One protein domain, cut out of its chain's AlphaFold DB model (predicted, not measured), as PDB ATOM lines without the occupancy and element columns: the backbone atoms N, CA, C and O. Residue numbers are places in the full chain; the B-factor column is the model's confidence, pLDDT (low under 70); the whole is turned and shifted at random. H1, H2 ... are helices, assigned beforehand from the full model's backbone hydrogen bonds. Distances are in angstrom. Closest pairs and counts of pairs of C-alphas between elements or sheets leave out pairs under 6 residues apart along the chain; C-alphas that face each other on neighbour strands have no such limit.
ATOM      1  N   VAL A 103      -4.845 -40.938 -42.981       80.56
ATOM      2  CA  VAL A 103      -5.726 -39.782 -42.821       80.56
ATOM      3  C   VAL A 103      -5.085 -38.632 -43.580       80.56
ATOM      4  O   VAL A 103      -3.948 -38.259 -43.297       80.56
ATOM      5  N   GLN A 104      -5.786 -38.101 -44.581       83.56
ATOM      6  CA  GLN A 104      -5.285 -37.020 -45.427       83.56
ATOM      7  C   GLN A 104      -6.257 -35.845 -45.406       83.56
ATOM      8  O   GLN A 104      -7.462 -36.020 -45.566       83.56
ATOM      9  N   LYS A 105      -5.715 -34.639 -45.213       87.75
ATOM     10  CA  LYS A 105      -6.449 -33.385 -45.388       87.75
ATOM     11  C   LYS A 105      -6.188 -32.905 -46.808       87.75
ATOM     12  O   LYS A 105      -5.039 -32.643 -47.154       87.75
ATOM     13  N   ILE A 106      -7.237 -32.821 -47.613       89.75
ATOM     14  CA  ILE A 106      -7.160 -32.405 -49.013       89.75
ATOM     15  C   ILE A 106      -8.211 -31.332 -49.281       89.75
ATOM     16  O   ILE A 106      -9.273 -31.329 -48.657       89.75
ATOM     17  N   TYR A 107      -7.902 -30.419 -50.196       92.00
ATOM     18  CA  TYR A 107      -8.879 -29.482 -50.739       92.00
ATOM     19  C   TYR A 107      -9.484 -30.107 -51.989       92.00
ATOM     20  O   TYR A 107      -8.746 -30.614 -52.828       92.00
ATOM     21  N   LEU A 108     -10.809 -30.077 -52.086       91.12
ATOM     22  CA  LEU A 108     -11.551 -30.622 -53.216       91.12
ATOM     23  C   LEU A 108     -12.423 -29.518 -53.796       91.12
ATOM     24  O   LEU A 108     -13.121 -28.822 -53.055       91.12
ATOM     25  N   ASN A 109     -12.411 -29.375 -55.116       95.44
ATOM     26  CA  ASN A 109     -13.481 -28.665 -55.803       95.44
ATOM     27  C   ASN A 109     -14.744 -29.547 -55.889       95.44
ATOM     28  O   ASN A 109     -14.725 -30.730 -55.549       95.44
ATOM     29  N   GLN A 110     -15.860 -28.974 -56.350       94.00
ATOM     30  CA  GLN A 110     -17.144 -29.683 -56.392       94.00
ATOM     31  C   GLN A 110     -17.092 -30.965 -57.242       94.00
ATOM     32  O   GLN A 110     -17.596 -32.002 -56.821       94.00
ATOM     33  N   ARG A 111     -16.426 -30.921 -58.402       96.44
ATOM     34  CA  ARG A 111     -16.292 -32.083 -59.290       96.44
ATOM     35  C   ARG A 111     -15.470 -33.198 -58.639       96.44
ATOM     36  O   ARG A 111     -15.841 -34.363 -58.739       96.44
ATOM     37  N   GLU A 112     -14.367 -32.848 -57.980       95.56
ATOM     38  CA  GLU A 112     -13.505 -33.807 -57.273       95.56
ATOM     39  C   GLU A 112     -14.209 -34.410 -56.050       95.56
ATOM     40  O   GLU A 112     -14.052 -35.596 -55.766       95.56
ATOM     41  N   LYS A 113     -15.028 -33.620 -55.342       92.69
ATOM     42  CA  LYS A 113     -15.862 -34.104 -54.234       92.69
ATOM     43  C   LYS A 113     -16.872 -35.149 -54.711       92.69
ATOM     44  O   LYS A 113     -16.960 -36.215 -54.113       92.69
ATOM     45  N   GLU A 114     -17.572 -34.880 -55.810       94.69
ATOM     46  CA  GLU A 114     -18.505 -35.841 -56.415       94.69
ATOM     47  C   GLU A 114     -17.796 -37.120 -56.884       94.69
ATOM     48  O   GLU A 114     -18.348 -38.215 -56.799       94.69
ATOM     49  N   GLU A 115     -16.566 -37.003 -57.386       95.38
ATOM     50  CA  GLU A 115     -15.756 -38.162 -57.761       95.38
ATOM     51  C   GLU A 115     -15.353 -39.007 -56.546       95.38
ATOM     52  O   GLU A 115     -15.485 -40.230 -56.583       95.38
ATOM     53  N   LEU A 116     -14.939 -38.371 -55.447       93.19
ATOM     54  CA  LEU A 116     -14.671 -39.058 -54.185       93.19
ATOM     55  C   LEU A 116     -15.924 -39.772 -53.655       93.19
ATOM     56  O   LEU A 116     -15.839 -40.936 -53.272       93.19
ATOM     57  N   GLU A 117     -17.077 -39.103 -53.657       92.94
ATOM     58  CA  GLU A 117     -18.351 -39.671 -53.200       92.94
ATOM     59  C   GLU A 117     -18.760 -40.899 -54.028       92.94
ATOM     60  O   GLU A 117     -19.179 -41.906 -53.456       92.94
ATOM     61  N   ARG A 118     -18.555 -40.873 -55.353       94.94
ATOM     62  CA  ARG A 118     -18.754 -42.054 -56.213       94.94
ATOM     63  C   ARG A 118     -17.831 -43.207 -55.828       94.94
ATOM     64  O   ARG A 118     -18.309 -44.317 -55.624       94.94
ATOM     65  N   ASN A 119     -16.538 -42.941 -55.652       94.19
ATOM     66  CA  ASN A 119     -15.576 -43.978 -55.268       94.19
ATOM     67  C   ASN A 119     -15.917 -44.606 -53.903       94.19
ATOM     68  O   ASN A 119     -15.752 -45.808 -53.711       94.19
ATOM     69  N   LEU A 120     -16.411 -43.812 -52.946       93.00
ATOM     70  CA  LEU A 120     -16.870 -44.325 -51.652       93.00
ATOM     71  C   LEU A 120     -18.141 -45.178 -51.795       93.00
ATOM     72  O   LEU A 120     -18.230 -46.241 -51.182       93.00
ATOM     73  N   ALA A 121     -19.080 -44.769 -52.650       92.94
ATOM     74  CA  ALA A 121     -20.275 -45.555 -52.954       92.94
ATOM     75  C   ALA A 121     -19.945 -46.890 -53.650       92.94
ATOM     76  O   ALA A 121     -20.619 -47.901 -53.420       92.94
ATOM     77  N   ASP A 122     -18.885 -46.933 -54.460       94.69
ATOM     78  CA  ASP A 122     -18.385 -48.173 -55.063       94.69
ATOM     79  C   ASP A 122     -17.817 -49.128 -53.999       94.69
ATOM     80  O   ASP A 122     -18.062 -50.336 -54.057       94.69
ATOM     81  N   ILE A 123     -17.126 -48.601 -52.978       93.38
ATOM     82  CA  ILE A 123     -16.660 -49.394 -51.827       93.38
ATOM     83  C   ILE A 123     -17.853 -49.965 -51.047       93.38
ATOM     84  O   ILE A 123     -17.864 -51.159 -50.727       93.38
ATOM     85  N   ASP A 124     -18.882 -49.152 -50.786       92.50
ATOM     86  CA  ASP A 124     -20.114 -49.611 -50.134       92.50
ATOM     87  C   ASP A 124     -20.778 -50.734 -50.939       92.50
ATOM     88  O   ASP A 124     -21.152 -51.779 -50.393       92.50
ATOM     89  N   SER A 125     -20.873 -50.549 -52.256       94.00
ATOM     90  CA  SER A 125     -21.449 -51.525 -53.181       94.00
ATOM     91  C   SER A 125     -20.659 -52.831 -53.192       94.00
ATOM     92  O   SER A 125     -21.252 -53.912 -53.144       94.00
ATOM     93  N   PHE A 126     -19.327 -52.757 -53.172       95.31
ATOM     94  CA  PHE A 126     -18.458 -53.924 -53.049       95.31
ATOM     95  C   PHE A 126     -18.720 -54.691 -51.743       95.31
ATOM     96  O   PHE A 126     -18.957 -55.901 -51.776       95.31
ATOM     97  N   ILE A 127     -18.751 -54.004 -50.595       93.06
ATOM     98  CA  ILE A 127     -18.995 -54.633 -49.285       93.06
ATOM     99  C   ILE A 127     -20.380 -55.284 -49.237       93.06
ATOM    100  O   ILE A 127     -20.523 -56.415 -48.758       93.06
ATOM    101  N   GLN A 128     -21.409 -54.610 -49.758       92.88
ATOM    102  CA  GLN A 128     -22.755 -55.176 -49.849       92.88
ATOM    103  C   GLN A 128     -22.807 -56.376 -50.798       92.88
ATOM    104  O   GLN A 128     -23.449 -57.379 -50.479       92.88
ATOM    105  N   GLY A 129     -22.083 -56.321 -51.916       94.06
ATOM    106  CA  GLY A 129     -21.910 -57.440 -52.839       94.06
ATOM    107  C   GLY A 129     -21.338 -58.672 -52.141       94.06
ATOM    108  O   GLY A 129     -21.940 -59.745 -52.202       94.06
ATOM    109  N   VAL A 130     -20.246 -58.511 -51.385       92.06
ATOM    110  CA  VAL A 130     -19.639 -59.595 -50.592       92.06
ATOM    111  C   VAL A 130     -20.628 -60.152 -49.561       92.06
ATOM    112  O   VAL A 130     -20.784 -61.370 -49.444       92.06
ATOM    113  N   ARG A 131     -21.339 -59.285 -48.828       89.06
ATOM    114  CA  ARG A 131     -22.343 -59.703 -47.831       89.06
ATOM    115  C   ARG A 131     -23.492 -60.486 -48.461       89.06
ATOM    116  O   ARG A 131     -23.915 -61.499 -47.907       89.06
ATOM    117  N   ASN A 132     -23.990 -60.047 -49.614       90.38
ATOM    118  CA  ASN A 132     -25.081 -60.714 -50.320       90.38
ATOM    119  C   ASN A 132     -24.639 -62.049 -50.925       90.38
ATOM    120  O   ASN A 132     -25.350 -63.040 -50.772       90.38
ATOM    121  N   GLN A 133     -23.439 -62.117 -51.507       90.44
ATOM    122  CA  GLN A 133     -22.869 -63.380 -51.980       90.44
ATOM    123  C   GLN A 133     -22.756 -64.405 -50.852       90.44
ATOM    124  O   GLN A 133     -23.097 -65.562 -51.063       90.44
ATOM    125  N   ARG A 134     -22.378 -63.997 -49.632       87.19
ATOM    126  CA  ARG A 134     -22.294 -64.911 -48.479       87.19
ATOM    127  C   ARG A 134     -23.638 -65.415 -47.956       87.19
ATOM    128  O   ARG A 134     -23.659 -66.430 -47.264       87.19
ATOM    129  N   LYS A 135     -24.753 -64.753 -48.286       85.12
ATOM    130  CA  LYS A 135     -26.101 -65.287 -48.019       85.12
ATOM    131  C   LYS A 135     -26.441 -66.441 -48.967       85.12
ATOM    132  O   LYS A 135     -27.119 -67.372 -48.553       85.12
ATOM    133  N   VAL A 136     -25.968 -66.371 -50.213       86.81
ATOM    134  CA  VAL A 136     -26.212 -67.385 -51.254       86.81
ATOM    135  C   VAL A 136     -25.201 -68.531 -51.165       86.81
ATOM    136  O   VAL A 136     -25.573 -69.694 -51.267       86.81
ATOM    137  N   PHE A 137     -23.932 -68.205 -50.920       86.56
ATOM    138  CA  PHE A 137     -22.817 -69.138 -50.788       86.56
ATOM    139  C   PHE A 137     -22.154 -68.954 -49.417       86.56
ATOM    140  O   PHE A 137     -21.177 -68.205 -49.288       86.56
ATOM    141  N   PRO A 138     -22.689 -69.600 -48.363       81.88
ATOM    142  CA  PRO A 138     -22.144 -69.478 -47.022       81.88
ATOM    143  C   PRO A 138     -20.717 -70.007 -46.964       81.88
ATOM    144  O   PRO A 138     -20.423 -71.124 -47.389       81.88
ATOM    145  N   VAL A 139     -19.827 -69.217 -46.376       83.19
ATOM    146  CA  VAL A 139     -18.473 -69.653 -46.034       83.19
ATOM    147  C   VAL A 139     -18.359 -69.826 -44.529       83.19
ATOM    148  O   VAL A 139     -19.097 -69.208 -43.760       83.19
ATOM    149  N   LYS A 140     -17.417 -70.662 -44.084       79.50
ATOM    150  CA  LYS A 140     -17.143 -70.833 -42.655       79.50
ATOM    151  C   LYS A 140     -16.588 -69.528 -42.084       79.50
ATOM    152  O   LYS A 140     -15.432 -69.183 -42.309       79.50
ATOM    153  N   GLU A 141     -17.422 -68.809 -41.345       79.56
ATOM    154  CA  GLU A 141     -17.032 -67.572 -40.680       79.56
ATOM    155  C   GLU A 141     -16.277 -67.864 -39.381       79.56
ATOM    156  O   GLU A 141     -16.674 -68.699 -38.561       79.56
ATOM    157  N   ASN A 142     -15.153 -67.173 -39.226       82.12
ATOM    158  CA  ASN A 142     -14.390 -67.101 -37.995       82.12
ATOM    159  C   ASN A 142     -14.246 -65.614 -37.658       82.12
ATOM    160  O   ASN A 142     -13.716 -64.862 -38.479       82.12
ATOM    161  N   ILE A 143     -14.760 -65.207 -36.497       85.06
ATOM    162  CA  ILE A 143     -14.826 -63.800 -36.097       85.06
ATOM    163  C   ILE A 143     -13.433 -63.228 -35.885       85.06
ATOM    164  O   ILE A 143     -13.152 -62.149 -36.394       85.06
ATOM    165  N   SER A 144     -12.508 -63.991 -35.304       84.31
ATOM    166  CA  SER A 144     -11.125 -63.530 -35.137       84.31
ATOM    167  C   SER A 144     -10.373 -63.298 -36.452       84.31
ATOM    168  O   SER A 144      -9.326 -62.658 -36.462       84.31
ATOM    169  N   LYS A 145     -10.895 -63.796 -37.583       86.31
ATOM    170  CA  LYS A 145     -10.330 -63.570 -38.923       86.31
ATOM    171  C   LYS A 145     -11.025 -62.455 -39.702       86.31
ATOM    172  O   LYS A 145     -10.643 -62.196 -40.847       86.31
ATOM    173  N   GLN A 146     -12.064 -61.834 -39.144       87.00
ATOM    174  CA  GLN A 146     -12.738 -60.725 -39.806       87.00
ATOM    175  C   GLN A 146     -11.771 -59.558 -40.015       87.00
ATOM    176  O   GLN A 146     -10.887 -59.296 -39.207       87.00
ATOM    177  N   GLN A 147     -11.931 -58.883 -41.150       87.62
ATOM    178  CA  GLN A 147     -11.173 -57.682 -41.470       87.62
ATOM    179  C   GLN A 147     -12.031 -56.472 -41.126       87.62
ATOM    180  O   GLN A 147     -13.176 -56.377 -41.574       87.62
ATOM    181  N   VAL A 148     -11.468 -55.554 -40.345       85.56
ATOM    182  CA  VAL A 148     -12.102 -54.276 -40.020       85.56
ATOM    183  C   VAL A 148     -11.645 -53.247 -41.052       85.56
ATOM    184  O   VAL A 148     -10.447 -53.076 -41.271       85.56
ATOM    185  N   VAL A 149     -12.595 -52.575 -41.701       86.25
ATOM    186  CA  VAL A 149     -12.325 -51.574 -42.742       86.25
ATOM    187  C   VAL A 149     -12.941 -50.245 -42.317       86.25
ATOM    188  O   VAL A 149     -14.139 -50.180 -42.054       86.25
ATOM    189  N   PHE A 150     -12.126 -49.190 -42.275       84.94
ATOM    190  CA  PHE A 150     -12.563 -47.818 -42.010       84.94
ATOM    191  C   PHE A 150     -12.370 -46.957 -43.256       84.94
ATOM    192  O   PHE A 150     -11.272 -46.902 -43.809       84.94
ATOM    193  N   TYR A 151     -13.421 -46.260 -43.676       87.56
ATOM    194  CA  TYR A 151     -13.374 -45.245 -44.724       87.56
ATOM    195  C   TYR A 151     -14.490 -44.227 -44.486       87.56
ATOM    196  O   TYR A 151     -15.537 -44.548 -43.931       87.56
ATOM    197  N   GLY A 152     -14.241 -42.978 -44.864       85.69
ATOM    198  CA  GLY A 152     -15.185 -41.883 -44.692       85.69
ATOM    199  C   GLY A 152     -14.542 -40.551 -45.049       85.69
ATOM    200  O   GLY A 152     -13.318 -40.422 -45.069       85.69
ATOM    201  N   HIS A 153     -15.376 -39.557 -45.331       88.06
ATOM    202  CA  HIS A 153     -14.945 -38.186 -45.569       88.06
ATOM    203  C   HIS A 153     -15.869 -37.229 -44.825       88.06
ATOM    204  O   HIS A 153     -17.048 -37.508 -44.615       88.06
ATOM    205  N   CYS A 154     -15.323 -36.099 -44.403       88.06
ATOM    206  CA  CYS A 154     -16.093 -35.007 -43.836       88.06
ATOM    207  C   CYS A 154     -15.306 -33.710 -43.988       88.06
ATOM    208  O   CYS A 154     -14.090 -33.712 -44.207       88.06
ATOM    209  N   GLU A 155     -16.007 -32.590 -43.869       88.31
ATOM    210  CA  GLU A 155     -15.345 -31.298 -43.788       88.31
ATOM    211  C   GLU A 155     -14.579 -31.197 -42.470       88.31
ATOM    212  O   GLU A 155     -15.111 -31.479 -41.395       88.31
ATOM    213  N   TYR A 156     -13.323 -30.753 -42.546       86.81
ATOM    214  CA  TYR A 156     -12.467 -30.617 -41.369       86.81
ATOM    215  C   TYR A 156     -13.100 -29.731 -40.289       86.81
ATOM    216  O   TYR A 156     -12.998 -30.031 -39.102       86.81
ATOM    217  N   ARG A 157     -13.801 -28.672 -40.708       87.94
ATOM    218  CA  ARG A 157     -14.523 -27.774 -39.805       87.94
ATOM    219  C   ARG A 157     -15.556 -28.518 -38.961       87.94
ATOM    220  O   ARG A 157     -15.590 -28.306 -37.759       87.94
ATOM    221  N   SER A 158     -16.321 -29.430 -39.557       87.88
ATOM    222  CA  SER A 158     -17.327 -30.212 -38.832       87.88
ATOM    223  C   SER A 158     -16.708 -31.052 -37.713       87.88
ATOM    224  O   SER A 158     -17.307 -31.181 -36.651       87.88
ATOM    225  N   LEU A 159     -15.496 -31.585 -37.918       86.50
ATOM    226  CA  LEU A 159     -14.765 -32.301 -36.868       86.50
ATOM    227  C   LEU A 159     -14.288 -31.363 -35.755       86.50
ATOM    228  O   LEU A 159     -14.406 -31.701 -34.582       86.50
ATOM    229  N   VAL A 160     -13.746 -30.198 -36.116       88.31
ATOM    230  CA  VAL A 160     -13.268 -29.202 -35.143       88.31
ATOM    231  C   VAL A 160     -14.421 -28.677 -34.293       88.31
ATOM    232  O   VAL A 160     -14.304 -28.644 -33.071       88.31
ATOM    233  N   ASP A 161     -15.540 -28.327 -34.921       89.12
ATOM    234  CA  ASP A 161     -16.726 -27.827 -34.229       89.12
ATOM    235  C   ASP A 161     -17.266 -28.876 -33.246       89.12
ATOM    236  O   ASP A 161     -17.667 -28.534 -32.136       89.12
ATOM    237  N   GLU A 162     -17.234 -30.160 -33.608       86.94
ATOM    238  CA  GLU A 162     -17.652 -31.237 -32.707       86.94
ATOM    239  C   GLU A 162     -16.698 -31.422 -31.519       86.94
ATOM    240  O   GLU A 162     -17.157 -31.643 -30.402       86.94
ATOM    241  N   ILE A 163     -15.384 -31.274 -31.723       85.00
ATOM    242  CA  ILE A 163     -14.398 -31.309 -30.632       85.00
ATOM    243  C   ILE A 163     -14.645 -30.154 -29.653       85.00
ATOM    244  O   ILE A 163     -14.631 -30.364 -28.443       85.00
ATOM    245  N   LEU A 164     -14.913 -28.954 -30.173       82.94
ATOM    246  CA  LEU A 164     -15.118 -27.751 -29.364       82.94
ATOM    247  C   LEU A 164     -16.431 -27.756 -28.572       82.94
ATOM    248  O   LEU A 164     -16.505 -27.111 -27.535       82.94
ATOM    249  N   LYS A 165     -17.463 -28.484 -29.016       80.94
ATOM    250  CA  LYS A 165     -18.702 -28.669 -28.233       80.94
ATOM    251  C   LYS A 165     -18.510 -29.528 -26.981       80.94
ATOM    252  O   LYS A 165     -19.373 -29.513 -26.107       80.94
ATOM    253  N   VAL A 166     -17.454 -30.344 -26.943       56.94
ATOM    254  CA  VAL A 166     -17.177 -31.299 -25.856       56.94
ATOM    255  C   VAL A 166     -16.215 -30.707 -24.807       56.94
ATOM    256  O   VAL A 166     -15.995 -31.323 -23.764       56.94
ATOM    257  N   SER A 167     -15.684 -29.505 -25.051       44.34
ATOM    258  CA  SER A 167     -14.924 -28.672 -24.099       44.34
ATOM    259  C   SER A 167     -15.784 -27.583 -23.476       44.34
ATOM    260  O   SER A 167     -15.602 -27.333 -22.265       44.34
TER     261      SER A 167
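This is residues 103 to 167 of the 167 residues of an uncharacterized protein of Halobacteriovoraceae bacterium (UniProt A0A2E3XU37). One long helix, H1, makes the longest axis of an open, flat frame; the long link after it turns at the far end of H1 and folds back in the direction of its start, where the short helix H2 heads away from H1, crosswise to it. Residues 128 to 148, of which 128 to 136 belong to H1, and residues 157 to 167, of which 157 to 164 belong to H2, stick out. The printed part has 65 residues, with two named helices in the order H1, H2 and no named strand, and the class is all helix. It is extended, with a radius of gyration of the C-alphas of 17.1 A and spans of 45 by 34 by 17 A.

Look first at H1, residues 110 to 136, and then at H2, residues 156 to 164; the two are apart, with no C-alpha of the one within 8 A of the other. Between them you will find a long link of 19 residues, 137 to 155. In H1 and H2 every O i to N i+4 pair is within hydrogen-bond range.

Find C-alpha 110 at (-17.144, -29.683, -56.392); from there H1 runs 39.1 A to C-alpha 136 at (-26.212, -67.385, -51.254). H2 runs 12.6 A from its first C-alpha, that of Tyr 156, to C-alpha 164 at (-15.118, -27.751, -29.364).

The two C-alphas farthest apart are those of Phe 137 and Ser 167, 49.1 A. Without the stretches that stand free, the body has 33 residues and spans 27 by 20 by 11 A. The printed part has no cut and ends at residue 167, the chain's last residue. The mean pLDDT of the printed part is 87.7, and residues 166 to 167 are under 70.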